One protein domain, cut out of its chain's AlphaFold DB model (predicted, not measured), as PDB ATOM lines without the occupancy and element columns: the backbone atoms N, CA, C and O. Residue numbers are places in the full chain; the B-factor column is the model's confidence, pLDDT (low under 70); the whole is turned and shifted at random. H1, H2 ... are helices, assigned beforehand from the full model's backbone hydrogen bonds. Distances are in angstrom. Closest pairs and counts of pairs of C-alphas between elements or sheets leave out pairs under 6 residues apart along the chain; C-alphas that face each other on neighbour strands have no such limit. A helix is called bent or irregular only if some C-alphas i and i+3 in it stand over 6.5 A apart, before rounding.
ATOM      1  N   PHE A 323      11.630   3.843  20.997       95.81
ATOM      2  CA  PHE A 323      11.185   3.486  19.650       95.81
ATOM      3  C   PHE A 323      10.338   4.604  19.030       95.81
ATOM      4  O   PHE A 323       9.676   5.386  19.720       95.81
ATOM      5  N   GLN A 324      10.335   4.672  17.699       92.06
ATOM      6  CA  GLN A 324       9.614   5.715  16.978       92.06
ATOM      7  C   GLN A 324       8.101   5.602  17.181       92.06
ATOM      8  O   GLN A 324       7.491   4.554  16.977       92.06
ATOM      9  N   LYS A 325       7.462   6.731  17.513       85.06
ATOM     10  CA  LYS A 325       6.003   6.804  17.695       85.06
ATOM     11  C   LYS A 325       5.243   6.658  16.376       85.06
ATOM     12  O   LYS A 325       4.057   6.327  16.370       85.06
ATOM     13  N   ILE A 326       5.860   6.965  15.242       80.31
ATOM     14  CA  ILE A 326       5.221   6.765  13.941       80.31
ATOM     15  C   ILE A 326       5.366   5.289  13.592       80.31
ATOM     16  O   ILE A 326       6.446   4.733  13.717       80.31
ATOM     17  N   GLU A 327       4.272   4.658  13.175       75.81
ATOM     18  CA  GLU A 327       4.267   3.251  12.783       75.81
ATOM     19  C   GLU A 327       4.118   3.187  11.261       75.81
ATOM     20  O   GLU A 327       3.004   3.376  10.754       75.81
ATOM     21  N   PRO A 328       5.217   2.999  10.513       73.06
ATOM     22  CA  PRO A 328       5.132   2.880   9.072       73.06
ATOM     23  C   PRO A 328       4.350   1.613   8.726       73.06
ATOM     24  O   PRO A 328       4.685   0.519   9.169       73.06
ATOM     25  N   GLN A 329       3.303   1.763   7.916       70.75
ATOM     26  CA  GLN A 329       2.599   0.636   7.310       70.75
ATOM     27  C   GLN A 329       3.086   0.512   5.868       70.75
ATOM     28  O   GLN A 329       2.685   1.323   5.026       70.75
ATOM     29  N   PRO A 330       3.963  -0.451   5.549       67.94
ATOM     30  CA  PRO A 330       4.350  -0.657   4.167       67.94
ATOM     31  C   PRO A 330       3.133  -1.148   3.375       67.94
ATOM     32  O   PRO A 330       2.390  -2.033   3.797       67.94
ATOM     33  N   THR A 331       2.915  -0.558   2.201       64.25
ATOM     34  CA  THR A 331       1.777  -0.870   1.319       64.25
ATOM     35  C   THR A 331       1.992  -2.143   0.487       64.25
ATOM     36  O   THR A 331       1.269  -2.381  -0.478       64.25
ATOM     37  N   GLY A 332       3.003  -2.945   0.823       66.75
ATOM     38  CA  GLY A 332       3.427  -4.147   0.112       66.75
ATOM     39  C   GLY A 332       4.672  -4.754   0.760       66.75
ATOM     40  O   GLY A 332       5.025  -4.390   1.880       66.75
ATOM     41  N   PHE A 333       5.347  -5.660   0.050       68.12
ATOM     42  CA  PHE A 333       6.625  -6.197   0.511       68.12
ATOM     43  C   PHE A 333       7.655  -5.085   0.654       68.12
ATOM     44  O   PHE A 333       7.898  -4.328  -0.288       68.12
ATOM     45  N   LEU A 334       8.275  -5.020   1.828       75.88
ATOM     46  CA  LEU A 334       9.391  -4.129   2.068       75.88
ATOM     47  C   LEU A 334      10.670  -4.830   1.588       75.88
ATOM     48  O   LEU A 334      10.982  -5.911   2.093       75.88
ATOM     49  N   PRO A 335      11.409  -4.279   0.608       80.50
ATOM     50  CA  PRO A 335      12.694  -4.840   0.225       80.50
ATOM     51  C   PRO A 335      13.597  -4.960   1.451       80.50
ATOM     52  O   PRO A 335      13.656  -4.042   2.267       80.50
ATOM     53  N   ARG A 336      14.353  -6.058   1.551       79.56
ATOM     54  CA  ARG A 336      15.244  -6.340   2.694       79.56
ATOM     55  C   ARG A 336      16.126  -5.145   3.086       79.56
ATOM     56  O   ARG A 336      16.332  -4.884   4.259       79.56
ATOM     57  N   TYR A 337      16.606  -4.375   2.104       80.88
ATOM     58  CA  TYR A 337      17.407  -3.169   2.356       80.88
ATOM     59  C   TYR A 337      16.638  -2.082   3.122       80.88
ATOM     60  O   TYR A 337      17.135  -1.523   4.099       80.88
ATOM     61  N   ASP A 338      15.415  -1.800   2.678       83.56
ATOM     62  CA  ASP A 338      14.554  -0.784   3.276       83.56
ATOM     63  C   ASP A 338      14.064  -1.239   4.652       83.56
ATOM     64  O   ASP A 338      13.963  -0.424   5.566       83.56
ATOM     65  N   PHE A 339      13.835  -2.544   4.828       86.69
ATOM     66  CA  PHE A 339      13.533  -3.149   6.124       86.69
ATOM     67  C   PHE A 339      14.644  -2.890   7.145       86.69
ATOM     68  O   PHE A 339      14.376  -2.297   8.190       86.69
ATOM     69  N   LEU A 340      15.896  -3.219   6.813       86.75
ATOM     70  CA  LEU A 340      17.030  -2.995   7.713       86.75
ATOM     71  C   LEU A 340      17.216  -1.509   8.045       86.75
ATOM     72  O   LEU A 340      17.394  -1.162   9.210       86.75
ATOM     73  N   ARG A 341      17.086  -0.607   7.062       85.75
ATOM     74  CA  ARG A 341      17.127   0.848   7.314       85.75
ATOM     75  C   ARG A 341      15.994   1.332   8.219       85.75
ATOM     76  O   ARG A 341      16.177   2.266   8.995       85.75
ATOM     77  N   THR A 342      14.825   0.712   8.120       88.44
ATOM     78  CA  THR A 342      13.667   1.047   8.956       88.44
ATOM     79  C   THR A 342      13.911   0.630  10.407       88.44
ATOM     80  O   THR A 342      13.676   1.429  11.317       88.44
ATOM     81  N   ILE A 343      14.487  -0.557  10.621       91.25
ATOM     82  CA  ILE A 343      14.936  -1.024  11.941       91.25
ATOM     83  C   ILE A 343      16.027  -0.109  12.509       91.25
ATOM     84  O   ILE A 343      15.911   0.346  13.644       91.25
ATOM     85  N   GLN A 344      17.048   0.233  11.716       91.50
ATOM     86  CA  GLN A 344      18.119   1.158  12.121       91.50
ATOM     87  C   GLN A 344      17.581   2.512  12.587       91.50
ATOM     88  O   GLN A 344      18.079   3.087  13.548       91.50
ATOM     89  N   ALA A 345      16.543   3.016  11.921       89.75
ATOM     90  CA  ALA A 345      15.895   4.270  12.286       89.75
ATOM     91  C   ALA A 345      14.963   4.150  13.512       89.75
ATOM     92  O   ALA A 345      14.373   5.149  13.936       89.75
ATOM     93  N   GLY A 346      14.835   2.958  14.102       93.75
ATOM     94  CA  GLY A 346      14.089   2.735  15.337       93.75
ATOM     95  C   GLY A 346      12.591   2.505  15.148       93.75
ATOM     96  O   GLY A 346      11.824   2.654  16.102       93.75
ATOM     97  N   TYR A 347      12.153   2.182  13.931       91.88
ATOM     98  CA  TYR A 347      10.751   1.898  13.638       91.88
ATOM     99  C   TYR A 347      10.439   0.421  13.858       91.88
ATOM    100  O   TYR A 347      10.893  -0.439  13.103       91.88
ATOM    101  N   LEU A 348       9.601   0.137  14.854       89.69
ATOM    102  CA  LEU A 348       9.063  -1.201  15.061       89.69
ATOM    103  C   LEU A 348       7.891  -1.429  14.101       89.69
ATOM    104  O   LEU A 348       6.846  -0.785  14.202       89.69
ATOM    105  N   LEU A 349       8.088  -2.317  13.132       85.38
ATOM    106  CA  LEU A 349       7.088  -2.609  12.113       85.38
ATOM    107  C   LEU A 349       6.097  -3.660  12.616       85.38
ATOM    108  O   LEU A 349       6.484  -4.648  13.242       85.38
ATOM    109  N   ASN A 350       4.818  -3.486  12.277       83.38
ATOM    110  CA  ASN A 350       3.943  -4.651  12.183       83.38
ATOM    111  C   ASN A 350       4.477  -5.524  11.069       83.38
ATOM    112  O   ASN A 350       4.801  -4.985  10.016       83.38
ATOM    113  N   ASP A 351       4.503  -6.831  11.280       76.44
ATOM    114  CA  ASP A 351       4.990  -7.768  10.288       76.44
ATOM    115  C   ASP A 351       4.063  -7.780   9.056       76.44
ATOM    116  O   ASP A 351       2.970  -8.372   9.080       76.44
ATOM    117  N   PRO A 352       4.454  -7.091   7.973       62.66
ATOM    118  CA  PRO A 352       3.635  -6.933   6.802       62.66
ATOM    119  C   PRO A 352       4.037  -8.021   5.815       62.66
ATOM    120  O   PRO A 352       4.987  -7.885   5.050       62.66
ATOM    121  N   GLY A 353       3.274  -9.104   5.814       68.62
ATOM    122  CA  GLY A 353       3.452 -10.184   4.858       68.62
ATOM    123  C   GLY A 353       3.832 -11.505   5.505       68.62
ATOM    124  O   GLY A 353       2.990 -12.400   5.499       68.62
ATOM    125  N   ALA A 354       5.029 -11.632   6.092       61.38
ATOM    126  CA  ALA A 354       5.402 -12.840   6.847       61.38
ATOM    127  C   ALA A 354       4.437 -13.057   8.030       61.38
ATOM    128  O   ALA A 354       3.903 -14.153   8.221       61.38
ATOM    129  N   GLY A 355       3.995 -11.949   8.631       60.28
ATOM    130  CA  GLY A 355       2.933 -11.871   9.632       60.28
ATOM    131  C   GLY A 355       1.561 -12.377   9.179       60.28
ATOM    132  O   GLY A 355       0.654 -12.483  10.002       60.28
ATOM    133  N   ILE A 356       1.363 -12.753   7.911       65.94
ATOM    134  CA  ILE A 356       0.195 -13.549   7.510       65.94
ATOM    135  C   ILE A 356       0.232 -14.912   8.217       65.94
ATOM    136  O   ILE A 356      -0.801 -15.415   8.645       65.94
ATOM    137  N   HIS A 357       1.392 -15.530   8.396       70.25
ATOM    138  CA  HIS A 357       1.462 -16.883   8.949       70.25
ATOM    139  C   HIS A 357       1.381 -16.907  10.477       70.25
ATOM    140  O   HIS A 357       0.717 -17.779  11.044       70.25
ATOM    141  N   HIS A 358       1.937 -15.902  11.147       74.81
ATOM    142  CA  HIS A 358       2.035 -15.870  12.609       74.81
ATOM    143  C   HIS A 358       1.343 -14.663  13.274       74.81
ATOM    144  O   HIS A 358       1.136 -14.661  14.481       74.81
ATOM    145  N   GLY A 359       0.848 -13.696  12.501       77.50
ATOM    146  CA  GLY A 359       0.124 -12.515  12.977       77.50
ATOM    147  C   GLY A 359       0.988 -11.251  12.954       77.50
ATOM    148  O   GLY A 359       2.161 -11.276  13.324       77.50
ATOM    149  N   ALA A 360       0.398 -10.118  12.561       78.44
ATOM    150  CA  ALA A 360       1.137  -8.881  12.279       78.44
ATOM    151  C   ALA A 360       1.815  -8.243  13.508       78.44
ATOM    152  O   ALA A 360       2.734  -7.446  13.363       78.44
ATOM    153  N   LEU A 361       1.375  -8.574  14.726       83.25
ATOM    154  CA  LEU A 361       1.939  -8.016  15.962       83.25
ATOM    155  C   LEU A 361       3.014  -8.909  16.592       83.25
ATOM    156  O   LEU A 361       3.534  -8.568  17.648       83.25
ATOM    157  N   THR A 362       3.354 -10.045  15.984       86.94
ATOM    158  CA  THR A 362       4.181 -11.073  16.640       86.94
ATOM    159  C   THR A 362       5.564 -10.568  17.034       86.94
ATOM    160  O   THR A 362       5.942 -10.694  18.196       86.94
ATOM    161  N   HIS A 363       6.276  -9.907  16.121       89.31
ATOM    162  CA  HIS A 363       7.584  -9.333  16.442       89.31
ATOM    163  C   HIS A 363       7.496  -8.209  17.476       89.31
ATOM    164  O   HIS A 363       8.352  -8.093  18.347       89.31
ATOM    165  N   ARG A 364       6.412  -7.425  17.470       90.50
ATOM    166  CA  ARG A 364       6.167  -6.412  18.508       90.50
ATOM    167  C   ARG A 364       5.919  -7.046  19.876       90.50
ATOM    168  O   ARG A 364       6.373  -6.524  20.888       90.50
ATOM    169  N   ILE A 365       5.258  -8.203  19.920       88.38
ATOM    170  CA  ILE A 365       5.072  -8.991  21.146       88.38
ATOM    171  C   ILE A 365       6.414  -9.556  21.635       88.38
ATOM    172  O   ILE A 365       6.700  -9.456  22.829       88.38
ATOM    173  N   GLN A 366       7.256 -10.090  20.744       91.62
ATOM    174  CA  GLN A 366       8.613 -10.532  21.097       91.62
ATOM    175  C   GLN A 366       9.432  -9.370  21.685       91.62
ATOM    176  O   GLN A 366       9.995  -9.494  22.773       91.62
ATOM    177  N   TRP A 367       9.412  -8.196  21.050       94.31
ATOM    178  CA  TRP A 367      10.077  -7.001  21.578       94.31
ATOM    179  C   TRP A 367       9.475  -6.505  22.889       94.31
ATOM    180  O   TRP A 367      10.208  -6.081  23.779       94.31
ATOM    181  N   ARG A 368       8.157  -6.623  23.081       91.00
ATOM    182  CA  ARG A 368       7.526  -6.329  24.372       91.00
ATOM    183  C   ARG A 368       8.033  -7.255  25.476       91.00
ATOM    184  O   ARG A 368       8.178  -6.793  26.611       91.00
ATOM    185  N   ALA A 369       8.311  -8.521  25.169       90.56
ATOM    186  CA  ALA A 369       8.918  -9.449  26.118       90.56
ATOM    187  C   ALA A 369      10.351  -9.021  26.476       90.56
ATOM    188  O   ALA A 369      10.662  -8.929  27.661       90.56
ATOM    189  N   VAL A 370      11.169  -8.643  25.484       93.25
ATOM    190  CA  VAL A 370      12.527  -8.101  25.706       93.25
ATOM    191  C   VAL A 370      12.492  -6.838  26.567       93.25
ATOM    192  O   VAL A 370      13.228  -6.736  27.542       93.25
ATOM    193  N   ILE A 371      11.595  -5.896  26.259       94.69
ATOM    194  CA  ILE A 371      11.396  -4.679  27.056       94.69
ATOM    195  C   ILE A 371      11.021  -5.032  28.500       94.69
ATOM    196  O   ILE A 371      11.556  -4.448  29.435       94.69
ATOM    197  N   SER A 372      10.113  -5.992  28.694       91.31
ATOM    198  CA  SER A 372       9.671  -6.388  30.036       91.31
ATOM    199  C   SER A 372      10.798  -7.033  30.847       91.31
ATOM    200  O   SER A 372      10.923  -6.739  32.035       91.31
ATOM    201  N   ASP A 373      11.625  -7.885  30.229       93.62
ATOM    202  CA  ASP A 373      12.773  -8.477  30.925       93.62
ATOM    203  C   ASP A 373      13.853  -7.434  31.218       93.62
ATOM    204  O   ASP A 373      14.399  -7.430  32.316       93.62
ATOM    205  N   TYR A 374      14.098  -6.490  30.304       96.00
ATOM    206  CA  TYR A 374      14.986  -5.354  30.555       96.00
ATOM    207  C   TYR A 374      14.509  -4.500  31.738       96.00
ATOM    208  O   TYR A 374      15.309  -4.124  32.587       96.00
ATOM    209  N   GLU A 375      13.208  -4.223  31.847       92.94
ATOM    210  CA  GLU A 375      12.653  -3.475  32.984       92.94
ATOM    211  C   GLU A 375      12.794  -4.227  34.309       92.94
ATOM    212  O   GLU A 375      13.071  -3.617  35.343       92.94
ATOM    213  N   ALA A 376      12.617  -5.548  34.286       94.69
ATOM    214  CA  ALA A 376      12.792  -6.387  35.464       94.69
ATOM    215  C   ALA A 376      14.275  -6.574  35.831       94.69
ATOM    216  O   ALA A 376      14.612  -6.692  37.010       94.69
ATOM    217  N   ASN A 377      15.157  -6.610  34.831       94.81
ATOM    218  CA  ASN A 377      16.548  -7.031  34.951       94.81
ATOM    219  C   ASN A 377      17.509  -6.154  34.114       94.81
ATOM    220  O   ASN A 377      18.265  -6.693  33.301       94.81
ATOM    221  N   PRO A 378      17.578  -4.826  34.328       92.44
ATOM    222  CA  PRO A 378      18.321  -3.927  33.435       92.44
ATOM    223  C   PRO A 378      19.820  -4.248  33.381       92.44
ATOM    224  O   PRO A 378      20.439  -4.169  32.329       92.44
ATOM    225  N   ASN A 379      20.391  -4.719  34.493       94.31
ATOM    226  CA  ASN A 379      21.811  -5.068  34.594       94.31
ATOM    227  C   ASN A 379      22.205  -6.333  33.807       94.31
ATOM    228  O   ASN A 379      23.394  -6.627  33.712       94.31
ATOM    229  N   ARG A 380      21.244  -7.111  33.280       92.56
ATOM    230  CA  ARG A 380      21.538  -8.243  32.378       92.56
ATOM    231  C   ARG A 380      21.888  -7.786  30.967       92.56
ATOM    232  O   ARG A 380      22.419  -8.574  30.191       92.56
ATOM    233  N   TYR A 381      21.587  -6.534  30.642       92.62
ATOM    234  CA  TYR A 381      21.745  -5.983  29.313       92.62
ATOM    235  C   TYR A 381      22.820  -4.901  29.320       92.62
ATOM    236  O   TYR A 381      22.833  -4.012  30.165       92.62
ATOM    237  N   ASN A 382      23.703  -4.951  28.325       94.50
ATOM    238  CA  ASN A 382      24.688  -3.891  28.096       94.50
ATOM    239  C   ASN A 382      24.100  -2.694  27.330       94.50
ATOM    240  O   ASN A 382      24.754  -1.663  27.209       94.50
ATOM    241  N   TYR A 383      22.893  -2.854  26.787       95.44
ATOM    242  CA  TYR A 383      22.224  -1.907  25.904       95.44
ATOM    243  C   TYR A 383      20.733  -1.873  26.232       95.44
ATOM    244  O   TYR A 383      20.152  -2.894  26.606       95.44
ATOM    245  N   SER A 384      20.107  -0.715  26.060       96.81
ATOM    246  CA  SER A 384      18.648  -0.605  26.113       96.81
ATOM    247  C   SER A 384      17.989  -1.403  24.974       96.81
ATOM    248  O   SER A 384      18.620  -1.631  23.937       96.81
ATOM    249  N   PRO A 385      16.706  -1.798  25.095       96.56
ATOM    250  CA  PRO A 385      16.003  -2.520  24.035       96.56
ATOM    251  C   PRO A 385      16.057  -1.811  22.674       96.56
ATOM    252  O   PRO A 385      16.270  -2.455  21.650       96.56
ATOM    253  N   PHE A 386      15.939  -0.482  22.662       97.06
ATOM    254  CA  PHE A 386      16.056   0.323  21.447       97.06
ATOM    255  C   PHE A 386      17.458   0.278  20.830       97.06
ATOM    256  O   PHE A 386      17.596   0.143  19.613       97.06
ATOM    257  N   GLU A 387      18.513   0.348  21.644       96.44
ATOM    258  CA  GLU A 387      19.890   0.224  21.153       96.44
ATOM    259  C   GLU A 387      20.172  -1.175  20.604       96.44
ATOM    260  O   GLU A 387      20.833  -1.293  19.577       96.44
ATOM    261  N   ILE A 388      19.655  -2.234  21.239       95.19
ATOM    262  CA  ILE A 388      19.767  -3.606  20.716       95.19
ATOM    263  C   ILE A 388      19.088  -3.689  19.345       95.19
ATOM    264  O   ILE A 388      19.693  -4.172  18.391       95.19
ATOM    265  N   PHE A 389      17.856  -3.185  19.238       95.00
ATOM    266  CA  PHE A 389      17.074  -3.205  18.002       95.00
ATOM    267  C   PHE A 389      17.767  -2.460  16.855       95.00
ATOM    268  O   PHE A 389      17.964  -3.008  15.773       95.00
ATOM    269  N   THR A 390      18.182  -1.217  17.089       95.06
ATOM    270  CA  THR A 390      18.822  -0.385  16.058       95.06
ATOM    271  C   THR A 390      20.185  -0.940  15.641       95.06
ATOM    272  O   THR A 390      20.461  -1.038  14.444       95.06
ATOM    273  N   ARG A 391      21.006  -1.406  16.596       93.62
ATOM    274  CA  ARG A 391      22.305  -2.041  16.311       93.62
ATOM    275  C   ARG A 391      22.171  -3.345  15.535       93.62
ATOM    276  O   ARG A 391      23.033  -3.629  14.711       93.62
ATOM    277  N   MET A 392      21.109  -4.113  15.776       91.38
ATOM    278  CA  MET A 392      20.796  -5.307  14.990       91.38
ATOM    279  C   MET A 392      20.631  -4.943  13.511       91.38
ATOM    280  O   MET A 392      21.328  -5.489  12.663       91.38
ATOM    281  N   GLY A 393      19.812  -3.929  13.213       89.56
ATOM    282  CA  GLY A 393      19.658  -3.428  11.845       89.56
ATOM    283  C   GLY A 393      20.958  -2.872  11.249       89.56
ATOM    284  O   GLY A 393      21.220  -3.059  10.062       89.56
ATOM    285  N   GLU A 394      21.787  -2.176  12.039       89.44
ATOM    286  CA  GLU A 394      23.092  -1.660  11.588       89.44
ATOM    287  C   GLU A 394      24.062  -2.779  11.214       89.44
ATOM    288  O   GLU A 394      24.739  -2.692  10.190       89.44
ATOM    289  N   HIS A 395      24.143  -3.809  12.052       88.38
ATOM    290  CA  HIS A 395      25.030  -4.942  11.850       88.38
ATOM    291  C   HIS A 395      24.622  -5.739  10.609       88.38
ATOM    292  O   HIS A 395      25.441  -5.951   9.717       88.38
ATOM    293  N   ASP A 396      23.337  -6.069  10.504       86.06
ATOM    294  CA  ASP A 396      22.787  -6.831   9.384       86.06
ATOM    295  C   ASP A 396      22.977  -6.093   8.047       86.06
ATOM    296  O   ASP A 396      23.322  -6.698   7.031       86.06
ATOM    297  N   ALA A 397      22.858  -4.759   8.036       84.62
ATOM    298  CA  ALA A 397      23.140  -3.981   6.831       84.62
ATOM    299  C   ALA A 397      24.631  -3.944   6.467       84.62
ATOM    300  O   ALA A 397      24.959  -4.047   5.287       84.62
ATOM    301  N   LYS A 398      25.533  -3.816   7.452       84.00
ATOM    302  CA  LYS A 398      26.988  -3.808   7.208       84.00
ATOM    303  C   LYS A 398      27.469  -5.126   6.627       84.00
ATOM    304  O   LYS A 398      28.170  -5.120   5.621       84.00
ATOM    305  N   LEU A 399      27.036  -6.239   7.219       78.12
ATOM    306  CA  LEU A 399      27.354  -7.576   6.726       78.12
ATOM    307  C   LEU A 399      26.955  -7.734   5.261       78.12
ATOM    308  O   LEU A 399      27.699  -8.277   4.449       78.12
ATOM    309  N   ARG A 400      25.796  -7.193   4.887       73.31
ATOM    310  CA  ARG A 400      25.342  -7.219   3.502       73.31
ATOM    311  C   ARG A 400      26.193  -6.355   2.576       73.31
ATOM    312  O   ARG A 400      26.486  -6.783   1.458       73.31
ATOM    313  N   ASP A 401      26.550  -5.151   3.006       76.81
ATOM    314  CA  ASP A 401      27.412  -4.272   2.221       76.81
ATOM    315  C   ASP A 401      28.774  -4.950   1.970       76.81
ATOM    316  O   ASP A 401      29.261  -4.931   0.839       76.81
ATOM    317  N   GLU A 402      29.331  -5.655   2.959       75.56
ATOM    318  CA  GLU A 402      30.573  -6.432   2.829       75.56
ATOM    319  C   GLU A 402      30.453  -7.581   1.813       75.56
ATOM    320  O   GLU A 402      31.300  -7.699   0.923       75.56
ATOM    321  N   ILE A 403      29.362  -8.356   1.863       70.50
ATOM    322  CA  ILE A 403      29.060  -9.400   0.865       70.50
ATOM    323  C   ILE A 403      28.965  -8.786  -0.541       70.50
ATOM    324  O   ILE A 403      29.507  -9.321  -1.509       70.50
ATOM    325  N   SER A 404      28.313  -7.625  -0.670       65.75
ATOM    326  CA  SER A 404      28.086  -6.976  -1.967       65.75
ATOM    327  C   SER A 404      29.364  -6.475  -2.654       65.75
ATOM    328  O   SER A 404      29.385  -6.329  -3.877       65.75
ATOM    329  N   ILE A 405      30.439  -6.244  -1.890       70.00
ATOM    330  CA  ILE A 405      31.741  -5.771  -2.390       70.00
ATOM    331  C   ILE A 405      32.607  -6.937  -2.920       70.00
ATOM    332  O   ILE A 405      33.698  -6.716  -3.445       70.00
ATOM    333  N   GLY A 406      32.097  -8.173  -2.890       54.41
ATOM    334  CA  GLY A 406      32.759  -9.338  -3.481       54.41
ATOM    335  C   GLY A 406      33.599 -10.141  -2.494       54.41
ATOM    336  O   GLY A 406      34.518 -10.842  -2.913       54.41
ATOM    337  N   TYR A 407      33.293 -10.059  -1.195       58.22
ATOM    338  CA  TYR A 407      33.697 -11.118  -0.277       58.22
ATOM    339  C   TYR A 407      32.930 -12.388  -0.652       58.22
ATOM    340  O   TYR A 407      31.709 -12.447  -0.516       58.22
ATOM    341  N   GLU A 408      33.647 -13.390  -1.163       56.75
ATOM    342  CA  GLU A 408      33.109 -14.737  -1.341       56.75
ATOM    343  C   GLU A 408      32.812 -15.304   0.050       56.75
ATOM    344  O   GLU A 408      33.706 -15.792   0.741       56.75
ATOM    345  N   VAL A 409      31.556 -15.202   0.485       57.34
ATOM    346  CA  VAL A 409      31.067 -16.032   1.584       57.34
ATOM    347  C   VAL A 409      31.032 -17.461   1.041       57.34
ATOM    348  O   VAL A 409      30.431 -17.683  -0.013       57.34
ATOM    349  N   PRO A 410      31.700 -18.429   1.687       54.34
ATOM    350  CA  PRO A 410      31.609 -19.826   1.290       54.34
ATOM    351  C   PRO A 410      30.133 -20.245   1.145       54.34
ATOM    352  O   PRO A 410      29.320 -19.990   2.032       54.34
ATOM    353  N   LEU A 411      29.760 -20.858   0.016       49.38
ATOM    354  CA  LEU A 411      28.374 -21.261  -0.308       49.38
ATOM    355  C   LEU A 411      27.743 -22.215   0.728       49.38
ATOM    356  O   LEU A 411      26.526 -22.345   0.807       49.38
ATOM    357  N   ASP A 412      28.563 -22.898   1.523       50.06
ATOM    358  CA  ASP A 412      28.165 -23.744   2.649       50.06
ATOM    359  C   ASP A 412      27.886 -22.955   3.943       50.06
ATOM    360  O   ASP A 412      27.237 -23.474   4.850       50.06
ATOM    361  N   GLN A 413      28.295 -21.686   4.006       50.22
ATOM    362  CA  GLN A 413      27.911 -20.724   5.038       50.22
ATOM    363  C   GLN A 413      26.658 -19.919   4.654       50.22
ATOM    364  O   GLN A 413      25.844 -19.639   5.535       50.22
ATOM    365  N   GLU A 414      26.421 -19.649   3.359       48.28
ATOM    366  CA  GLU A 414      25.309 -18.821   2.835       48.28
ATOM    367  C   GLU A 414      23.898 -19.181   3.347       48.28
ATOM    368  O   GLU A 414      23.008 -18.331   3.332       48.28
ATOM    369  N   LEU A 415      23.667 -20.415   3.808       45.91
ATOM    370  CA  LEU A 415      22.356 -20.861   4.294       45.91
ATOM    371  C   LEU A 415      22.076 -20.519   5.772       45.91
ATOM    372  O   LEU A 415      20.912 -20.522   6.167       45.91
ATOM    373  N   TYR A 416      23.100 -20.191   6.570       44.34
ATOM    374  CA  TYR A 416      22.970 -19.937   8.020       44.34
ATOM    375  C   TYR A 416      23.675 -18.661   8.510       44.34
ATOM    376  O   TYR A 416      23.414 -18.174   9.611       44.34
ATOM    377  N   THR A 417      24.539 -18.080   7.687       48.41
ATOM    378  CA  THR A 417      25.161 -16.773   7.908       48.41
ATOM    379  C   THR A 417      24.217 -15.719   7.297       48.41
ATOM    380  O   THR A 417      23.924 -15.789   6.111       48.41
ATOM    381  N   LEU A 418      23.645 -14.725   7.987       60.38
ATOM    382  CA  LEU A 418      24.382 -13.720   8.756       60.38
ATOM    383  C   LEU A 418      23.498 -12.652   9.433       60.38
ATOM    384  O   LEU A 418      24.049 -11.744  10.040       60.38
ATOM    385  N   GLU A 419      22.165 -12.698   9.331       74.56
ATOM    386  CA  GLU A 419      21.335 -11.644   9.937       74.56
ATOM    387  C   GLU A 419      20.903 -12.023  11.349       74.56
ATOM    388  O   GLU A 419      20.195 -13.012  11.564       74.56
ATOM    389  N   ILE A 420      21.327 -11.207  12.310       86.56
ATOM    390  CA  ILE A 420      20.986 -11.339  13.722       86.56
ATOM    391  C   ILE A 420      19.461 -11.335  13.877       86.56
ATOM    392  O   ILE A 420      18.933 -12.103  14.681       86.56
ATOM    393  N   TRP A 421      18.743 -10.537  13.075       88.19
ATOM    394  CA  TRP A 421      17.279 -10.524  13.082       88.19
ATOM    395  C   TRP A 421      16.673 -11.921  12.900       88.19
ATOM    396  O   TRP A 421      15.884 -12.368  13.735       88.19
ATOM    397  N   SER A 422      17.074 -12.635  11.846       83.06
ATOM    398  CA  SER A 422      16.537 -13.963  11.536       83.06
ATOM    399  C   SER A 422      16.913 -15.008  12.579       83.06
ATOM    400  O   SER A 422      16.131 -15.907  12.849       83.06
ATOM    401  N   GLN A 423      18.075 -14.890  13.215       83.00
ATOM    402  CA  GLN A 423      18.482 -15.853  14.241       83.00
ATOM    403  C   GLN A 423      17.740 -15.652  15.568       83.00
ATOM    404  O   GLN A 423      17.504 -16.614  16.294       83.00
ATOM    405  N   VAL A 424      17.377 -14.410  15.895       86.19
ATOM    406  CA  VAL A 424      16.798 -14.072  17.203       86.19
ATOM    407  C   VAL A 424      15.271 -14.021  17.175       86.19
ATOM    408  O   VAL A 424      14.640 -14.376  18.167       86.19
ATOM    409  N   PHE A 425      14.665 -13.572  16.075       87.44
ATOM    410  CA  PHE A 425      13.226 -13.284  16.030       87.44
ATOM    411  C   PHE A 425      12.466 -13.944  14.884       87.44
ATOM    412  O   PHE A 425      11.235 -13.969  14.950       87.44
ATOM    413  N   ASP A 426      13.161 -14.445  13.861       86.31
ATOM    414  CA  ASP A 426      12.548 -14.922  12.618       86.31
ATOM    415  C   ASP A 426      13.249 -16.179  12.077       86.31
ATOM    416  O   ASP A 426      13.651 -16.269  10.912       86.31
ATOM    417  N   MET A 427      13.470 -17.154  12.963       81.31
ATOM    418  CA  MET A 427      14.138 -18.393  12.578       81.31
ATOM    419  C   MET A 427      13.147 -19.238  11.769       81.31
ATOM    420  O   MET A 427      12.105 -19.639  12.273       81.31
ATOM    421  N   ALA A 428      13.425 -19.491  10.490       65.00
ATOM    422  CA  ALA A 428      12.464 -20.163   9.606       65.00
ATOM    423  C   ALA A 428      12.509 -21.703   9.690       65.00
ATOM    424  O   ALA A 428      11.539 -22.376   9.331       65.00
ATOM    425  N   ASP A 429      13.633 -22.282  10.131       61.28
ATOM    426  CA  ASP A 429      13.868 -23.721  10.015       61.28
ATOM    427  C   ASP A 429      13.450 -24.489  11.279       61.28
ATOM    428  O   ASP A 429      14.030 -24.343  12.351       61.28
ATOM    429  N   ARG A 430      12.438 -25.353  11.135       54.75
ATOM    430  CA  ARG A 430      11.953 -26.282  12.175       54.75
ATOM    431  C   ARG A 430      12.691 -27.622  12.125       54.75
ATOM    432  O   ARG A 430      12.093 -28.684  12.355       54.75
ATOM    433  N   LYS A 437       9.222 -25.397  22.379       65.12
ATOM    434  CA  LYS A 437       8.748 -24.164  21.757       65.12
ATOM    435  C   LYS A 437       9.852 -23.134  21.916       65.12
ATOM    436  O   LYS A 437      10.199 -22.822  23.057       65.12
ATOM    437  N   ASP A 438      10.375 -22.644  20.807       78.12
ATOM    438  CA  ASP A 438      11.404 -21.617  20.817       78.12
ATOM    439  C   ASP A 438      10.780 -20.286  20.387       78.12
ATOM    440  O   ASP A 438      10.143 -20.180  19.341       78.12
ATOM    441  N   PHE A 439      10.904 -19.266  21.239       84.25
ATOM    442  CA  PHE A 439      10.305 -17.948  21.010       84.25
ATOM    443  C   PHE A 439      11.037 -17.134  19.940       84.25
ATOM    444  O   PHE A 439      10.567 -16.050  19.595       84.25
ATOM    445  N   THR A 440      12.143 -17.655  19.408       84.00
ATOM    446  CA  THR A 440      12.786 -17.186  18.174       84.00
ATOM    447  C   THR A 440      11.939 -17.473  16.927       84.00
ATOM    448  O   THR A 440      12.095 -16.787  15.920       84.00
ATOM    449  N   HIS A 441      11.008 -18.437  16.992       86.25
ATOM    450  CA  HIS A 441      10.024 -18.701  15.945       86.25
ATOM    451  C   HIS A 441       8.744 -17.895  16.211       86.25
ATOM    452  O   HIS A 441       8.054 -18.124  17.217       86.25
ATOM    453  N   PRO A 442       8.344 -16.981  15.317       86.38
ATOM    454  CA  PRO A 442       7.142 -16.189  15.530       86.38
ATOM    455  C   PRO A 442       5.860 -17.053  15.518       86.38
ATOM    456  O   PRO A 442       4.895 -16.763  16.232       86.38
ATOM    457  N   GLU A 443       5.841 -18.182  14.805       84.31
ATOM    458  CA  GLU A 443       4.738 -19.149  14.863       84.31
ATOM    459  C   GLU A 443       4.564 -19.744  16.258       84.31
ATOM    460  O   GLU A 443       3.431 -19.959  16.692       84.31
ATOM    461  N   ASP A 444       5.656 -19.991  16.979       84.62
ATOM    462  CA  ASP A 444       5.606 -20.572  18.318       84.62
ATOM    463  C   ASP A 444       5.059 -19.562  19.333       84.62
ATOM    464  O   ASP A 444       4.293 -19.939  20.227       84.62
ATOM    465  N   VAL A 445       5.348 -18.268  19.142       83.50
ATOM    466  CA  VAL A 445       4.716 -17.172  19.894       83.50
ATOM    467  C   VAL A 445       3.202 -17.192  19.666       83.50
ATOM    468  O   VAL A 445       2.441 -17.243  20.637       83.50
ATOM    469  N   ARG A 446       2.740 -17.244  18.408       80.38
ATOM    470  CA  ARG A 446       1.303 -17.366  18.086       80.38
ATOM    471  C   ARG A 446       0.689 -18.623  18.702       80.38
ATOM    472  O   ARG A 446      -0.413 -18.578  19.251       80.38
ATOM    473  N   ASP A 447       1.389 -19.747  18.647       79.62
ATOM    474  CA  ASP A 447       0.948 -21.030  19.191       79.62
ATOM    475  C   ASP A 447       0.862 -21.037  20.722       79.62
ATOM    476  O   ASP A 447       0.072 -21.782  21.303       79.62
ATOM    477  N   VAL A 448       1.698 -20.266  21.419       77.94
ATOM    478  CA  VAL A 448       1.589 -20.074  22.873       77.94
ATOM    479  C   VAL A 448       0.420 -19.158  23.197       77.94
ATOM    480  O   VAL A 448      -0.419 -19.524  24.022       77.94
ATOM    481  N   VAL A 449       0.324 -18.023  22.506       75.31
ATOM    482  CA  VAL A 449      -0.768 -17.060  22.680       75.31
ATOM    483  C   VAL A 449      -2.124 -17.725  22.442       75.31
ATOM    484  O   VAL A 449      -3.035 -17.555  23.241       75.31
ATOM    485  N   SER A 450      -2.238 -18.557  21.404       72.75
ATOM    486  CA  SER A 450      -3.493 -19.225  21.040       72.75
ATOM    487  C   SER A 450      -3.913 -20.378  21.951       72.75
ATOM    488  O   SER A 450      -5.068 -20.805  21.928       72.75
ATOM    489  N   ARG A 451      -2.982 -20.921  22.741       73.19
ATOM    490  CA  ARG A 451      -3.265 -22.002  23.698       73.19
ATOM    491  C   ARG A 451      -3.480 -21.484  25.115       73.19
ATOM    492  O   ARG A 451      -4.020 -22.219  25.940       73.19
ATOM    493  N   SER A 452      -3.058 -20.257  25.409       66.44
ATOM    494  CA  SER A 452      -3.251 -19.656  26.721       66.44
ATOM    495  C   SER A 452      -4.634 -19.019  26.810       66.44
ATOM    496  O   SER A 452      -4.902 -17.998  26.182       66.44
ATOM    497  N   GLY A 453      -5.509 -19.590  27.644       61.31
ATOM    498  CA  GLY A 453      -6.820 -18.996  27.931       61.31
ATOM    499  C   GLY A 453      -6.717 -17.578  28.514       61.31
ATOM    500  O   GLY A 453      -7.602 -16.757  28.288       61.31
ATOM    501  N   GLU A 454      -5.608 -17.258  29.182       58.75
ATOM    502  CA  GLU A 454      -5.313 -15.924  29.727       58.75
ATOM    503  C   GLU A 454      -4.950 -14.906  28.634       58.75
ATOM    504  O   GLU A 454      -5.105 -13.704  28.824       58.75
ATOM    505  N   LEU A 455      -4.517 -15.379  27.460       64.69
ATOM    506  CA  LEU A 455      -4.144 -14.546  26.314       64.69
ATOM    507  C   LEU A 455      -5.217 -14.540  25.219       64.69
ATOM    508  O   LEU A 455      -4.954 -14.101  24.102       64.69
ATOM    509  N   THR A 456      -6.446 -14.966  25.532       62.53
ATOM    510  CA  THR A 456      -7.554 -15.033  24.563       62.53
ATOM    511  C   THR A 456      -7.812 -13.687  23.872       62.53
ATOM    512  O   THR A 456      -8.103 -13.649  22.677       62.53
ATOM    513  N   SER A 457      -7.675 -12.562  24.585       57.69
ATOM    514  CA  SER A 457      -7.824 -11.213  24.013       57.69
ATOM    515  C   SER A 457      -6.736 -10.893  22.981       57.69
ATOM    516  O   SER A 457      -7.040 -10.370  21.908       57.69
ATOM    517  N   LEU A 458      -5.488 -11.272  23.266       61.69
ATOM    518  CA  LEU A 458      -4.347 -11.132  22.362       61.69
ATOM    519  C   LEU A 458      -4.480 -12.058  21.146       61.69
ATOM    520  O   LEU A 458      -4.281 -11.618  20.017       61.69
ATOM    521  N   GLN A 459      -4.893 -13.309  21.357       67.62
ATOM    522  CA  GLN A 459      -5.204 -14.245  20.276       67.62
ATOM    523  C   GLN A 459      -6.292 -13.689  19.352       67.62
ATOM    524  O   GLN A 459      -6.126 -13.674  18.136       67.62
ATOM    525  N   THR A 460      -7.388 -13.194  19.928       65.56
ATOM    526  CA  THR A 460      -8.514 -12.623  19.178       65.56
ATOM    527  C   THR A 460      -8.066 -11.439  18.321       65.56
ATOM    528  O   THR A 460      -8.479 -11.321  17.168       65.56
ATOM    529  N   ALA A 461      -7.177 -10.591  18.848       62.22
ATOM    530  CA  ALA A 461      -6.589  -9.487  18.100       62.22
ATOM    531  C   ALA A 461      -5.711  -9.964  16.927       62.22
ATOM    532  O   ALA A 461      -5.862  -9.475  15.806       62.22
ATOM    533  N   LEU A 462      -4.844 -10.959  17.157       63.75
ATOM    534  CA  LEU A 462      -3.996 -11.551  16.112       63.75
ATOM    535  C   LEU A 462      -4.827 -12.206  14.998       63.75
ATOM    536  O   LEU A 462      -4.557 -11.996  13.815       63.75
ATOM    537  N   ASP A 463      -5.859 -12.971  15.361       68.88
ATOM    538  CA  ASP A 463      -6.715 -13.676  14.405       68.88
ATOM    539  C   ASP A 463      -7.613 -12.716  13.606       68.88
ATOM    540  O   ASP A 463      -7.881 -12.960  12.421       68.88
ATOM    541  N   LYS A 464      -8.050 -11.602  14.210       67.94
ATOM    542  CA  LYS A 464      -8.795 -10.552  13.505       67.94
ATOM    543  C   LYS A 464      -7.930  -9.857  12.467       67.94
ATOM    544  O   LYS A 464      -8.336  -9.787  11.316       67.94
ATOM    545  N   GLU A 465      -6.750  -9.387  12.857       62.25
ATOM    546  CA  GLU A 465      -5.821  -8.715  11.944       62.25
ATOM    547  C   GLU A 465      -5.459  -9.637  10.768       62.25
ATOM    548  O   GLU A 465      -5.505  -9.231   9.605       62.25
ATOM    549  N   TYR A 466      -5.203 -10.920  11.054       62.91
ATOM    550  CA  TYR A 466      -5.011 -11.947  10.030       62.91
ATOM    551  C   TYR A 466      -6.204 -12.039   9.064       62.91
ATOM    552  O   TYR A 466      -6.038 -12.060   7.841       62.91
ATOM    553  N   THR A 467      -7.421 -12.087   9.610       64.31
ATOM    554  CA  THR A 467      -8.653 -12.219   8.826       64.31
ATOM    555  C   THR A 467      -8.933 -10.969   7.989       64.31
ATOM    556  O   THR A 467      -9.223 -11.102   6.800       64.31
ATOM    557  N   ASP A 468      -8.801  -9.774   8.568       66.81
ATOM    558  CA  ASP A 468      -9.022  -8.484   7.906       66.81
ATOM    559  C   ASP A 468      -8.074  -8.310   6.713       66.81
ATOM    560  O   ASP A 468      -8.513  -7.972   5.614       66.81
ATOM    561  N   ARG A 469      -6.780  -8.613   6.886       59.19
ATOM    562  CA  ARG A 469      -5.785  -8.514   5.805       59.19
ATOM    563  C   ARG A 469      -6.046  -9.515   4.690       59.19
ATOM    564  O   ARG A 469      -6.014  -9.161   3.508       59.19
ATOM    565  N   ARG A 470      -6.391 -10.755   5.053       62.03
ATOM    566  CA  ARG A 470      -6.793 -11.780   4.084       62.03
ATOM    567  C   ARG A 470      -8.026 -11.345   3.285       62.03
ATOM    568  O   ARG A 470      -8.072 -11.572   2.079       62.03
ATOM    569  N   GLN A 471      -9.009 -10.719   3.934       63.28
ATOM    570  CA  GLN A 471     -10.217 -10.193   3.285       63.28
ATOM    571  C   GLN A 471      -9.942  -8.958   2.420       63.28
ATOM    572  O   GLN A 471     -10.541  -8.825   1.355       63.28
ATOM    573  N   ALA A 472      -9.003  -8.099   2.823       61.88
ATOM    574  CA  ALA A 472      -8.556  -6.937   2.057       61.88
ATOM    575  C   ALA A 472      -7.783  -7.303   0.773       61.88
ATOM    576  O   ALA A 472      -7.310  -6.418   0.064       61.88
ATOM    577  N   GLY A 473      -7.635  -8.595   0.459       53.09
ATOM    578  CA  GLY A 473      -6.915  -9.050  -0.725       53.09
ATOM    579  C   GLY A 473      -5.400  -8.924  -0.593       53.09
ATOM    580  O   GLY A 473      -4.698  -9.086  -1.586       53.09
ATOM    581  N   GLN A 474      -4.880  -8.703   0.621       57.72
ATOM    582  CA  GLN A 474      -3.456  -8.844   0.930       57.72
ATOM    583  C   GLN A 474      -3.118 -10.343   1.010       57.72
ATOM    584  O   GLN A 474      -2.739 -10.879   2.047       57.72
ATOM    585  N   VAL A 475      -3.362 -11.063  -0.087       46.31
ATOM    586  CA  VAL A 475      -3.086 -12.491  -0.224       46.31
ATOM    587  C   VAL A 475      -1.749 -12.606  -0.930       46.31
ATOM    588  O   VAL A 475      -1.659 -12.491  -2.149       46.31
ATOM    589  N   LEU A 476      -0.696 -12.827  -0.149       47.44
ATOM    590  CA  LEU A 476       0.645 -12.958  -0.701       47.44
ATOM    591  C   LEU A 476       0.846 -14.220  -1.530       47.44
ATOM    592  O   LEU A 476       1.763 -14.228  -2.331       47.44
ATOM    593  N   ALA A 477       0.018 -15.259  -1.408       46.62
ATOM    594  CA  ALA A 477       0.295 -16.534  -2.074       46.62
ATOM    595  C   ALA A 477       0.457 -16.401  -3.604       46.62
ATOM    596  O   ALA A 477       1.421 -16.923  -4.156       46.62
ATOM    597  N   ASP A 478      -0.415 -15.648  -4.280       42.59
ATOM    598  CA  ASP A 478      -0.378 -15.526  -5.745       42.59
ATOM    599  C   ASP A 478       0.715 -14.561  -6.240       42.59
ATOM    600  O   ASP A 478       1.306 -14.779  -7.301       42.59
ATOM    601  N   GLU A 479       1.019 -13.512  -5.470       44.19
ATOM    602  CA  GLU A 479       2.052 -12.520  -5.803       44.19
ATOM    603  C   GLU A 479       3.458 -13.029  -5.433       44.19
ATOM    604  O   GLU A 479       4.405 -12.826  -6.187       44.19
ATOM    605  N   TRP A 480       3.587 -13.766  -4.324       42.34
ATOM    606  CA  TRP A 480       4.801 -14.459  -3.883       42.34
ATOM    607  C   TRP A 480       5.145 -15.611  -4.822       42.34
ATOM    608  O   TRP A 480       6.270 -15.667  -5.299       42.34
ATOM    609  N   LEU A 481       4.186 -16.469  -5.204       43.56
ATOM    610  CA  LEU A 481       4.438 -17.511  -6.210       43.56
ATOM    611  C   LEU A 481       4.831 -16.905  -7.565       43.56
ATOM    612  O   LEU A 481       5.727 -17.424  -8.229       43.56
ATOM    613  N   LYS A 482       4.228 -15.774  -7.960       44.28
ATOM    614  CA  LYS A 482       4.666 -15.015  -9.140       44.28
ATOM    615  C   LYS A 482       6.089 -14.493  -8.992       44.28
ATOM    616  O   LYS A 482       6.883 -14.723  -9.897       44.28
ATOM    617  N   GLN A 483       6.425 -13.810  -7.900       41.16
ATOM    618  CA  GLN A 483       7.749 -13.213  -7.716       41.16
ATOM    619  C   GLN A 483       8.848 -14.254  -7.522       41.16
ATOM    620  O   GLN A 483       9.884 -14.133  -8.162       41.16
ATOM    621  N   VAL A 484       8.608 -15.318  -6.756       39.81
ATOM    622  CA  VAL A 484       9.514 -16.470  -6.653       39.81
ATOM    623  C   VAL A 484       9.693 -17.124  -8.026       39.81
ATOM    624  O   VAL A 484      10.819 -17.432  -8.406       39.81
ATOM    625  N   SER A 485       8.629 -17.251  -8.834       36.50
ATOM    626  CA  SER A 485       8.777 -17.732 -10.214       36.50
ATOM    627  C   SER A 485       9.592 -16.775 -11.086       36.50
ATOM    628  O   SER A 485      10.403 -17.250 -11.868       36.50
ATOM    629  N   ILE A 486       9.442 -15.451 -10.947       41.38
ATOM    630  CA  ILE A 486      10.192 -14.431 -11.707       41.38
ATOM    631  C   ILE A 486      11.672 -14.430 -11.303       41.38
ATOM    632  O   ILE A 486      12.550 -14.327 -12.161       41.38
TER     633      ILE A 486
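What this domain is: This is residues 323 to 430 and 437 to 486 of the 723 residues of the protein "DUF5636 domain-containing protein" of Chromatiales bacterium (ex Bugula neritina AB1) (UniProt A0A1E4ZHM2). Look first at H4, the longest helix: H3 meets it near one end to make a V, while H1 and H5 pack on H4. H6 packs near the start of H3 and joins it to H2 and H7; H8 turns off after H7 and touches no helix. Residues 401 to 408, 410 to 416 and 481 to 486 stick out. The printed part has 158 residues, eight named helices, H1 to H8 in chain order, and no named strand: the class is all helix. It is compact, with a radius of gyration of the C-alphas of 16.8 A, spanning 50 by 48 by 33 A.

Where its parts are: Find C-alpha 385 at (16.003, -2.520, 24.035); from there H4 runs 29.0 A to residue 404. H3, residues 362 to 376, is 21.2 A long; H1 is residues 336 to 344, H5 420 to 424, H6 442 to 449 and H2 355 to 358. H7, residues 453 to 471, is 26.4 A long and irregular, with C-alphas 454 and 457 7.8 A apart. H8, residues 476 to 486, ends at C-alpha (10.192, -14.431, -11.707).

How they stand to each other: H4 touches H1 at C-alphas Thr 390 and Gln 344, 4.3 A, a shallow tilt of 34 degrees, only just short of steep, opposite ways. Its Met 392 is closest to Ile 420 of H5, 6.2 A between C-alphas. With residue 385 alone H4 touches H3, at Ile 371, 5.9 A between C-alphas. H6 touches H2, closest C-alphas Glu 443 and His 358, 4.8 A, and H7, closest C-alphas Val 449 and Leu 455, 5.6 A. Every O i to N i+4 pair is within hydrogen-bond range in H1, H3, H4, H5, H6 and H8; H7 has 13 of 15, and H2 is too short for one.

The domain as a whole: C-alphas Gly 406 and Gly 453 are farthest apart, 51.4 A. Residues 431 to 436 are cut out, leaving 10.3 A between C-alphas 430 and 437. The link H4 to H5 is long. Mean pLDDT of the printed part is 74.6; residues 406 to 418 and 452 to 486 are among those under 70.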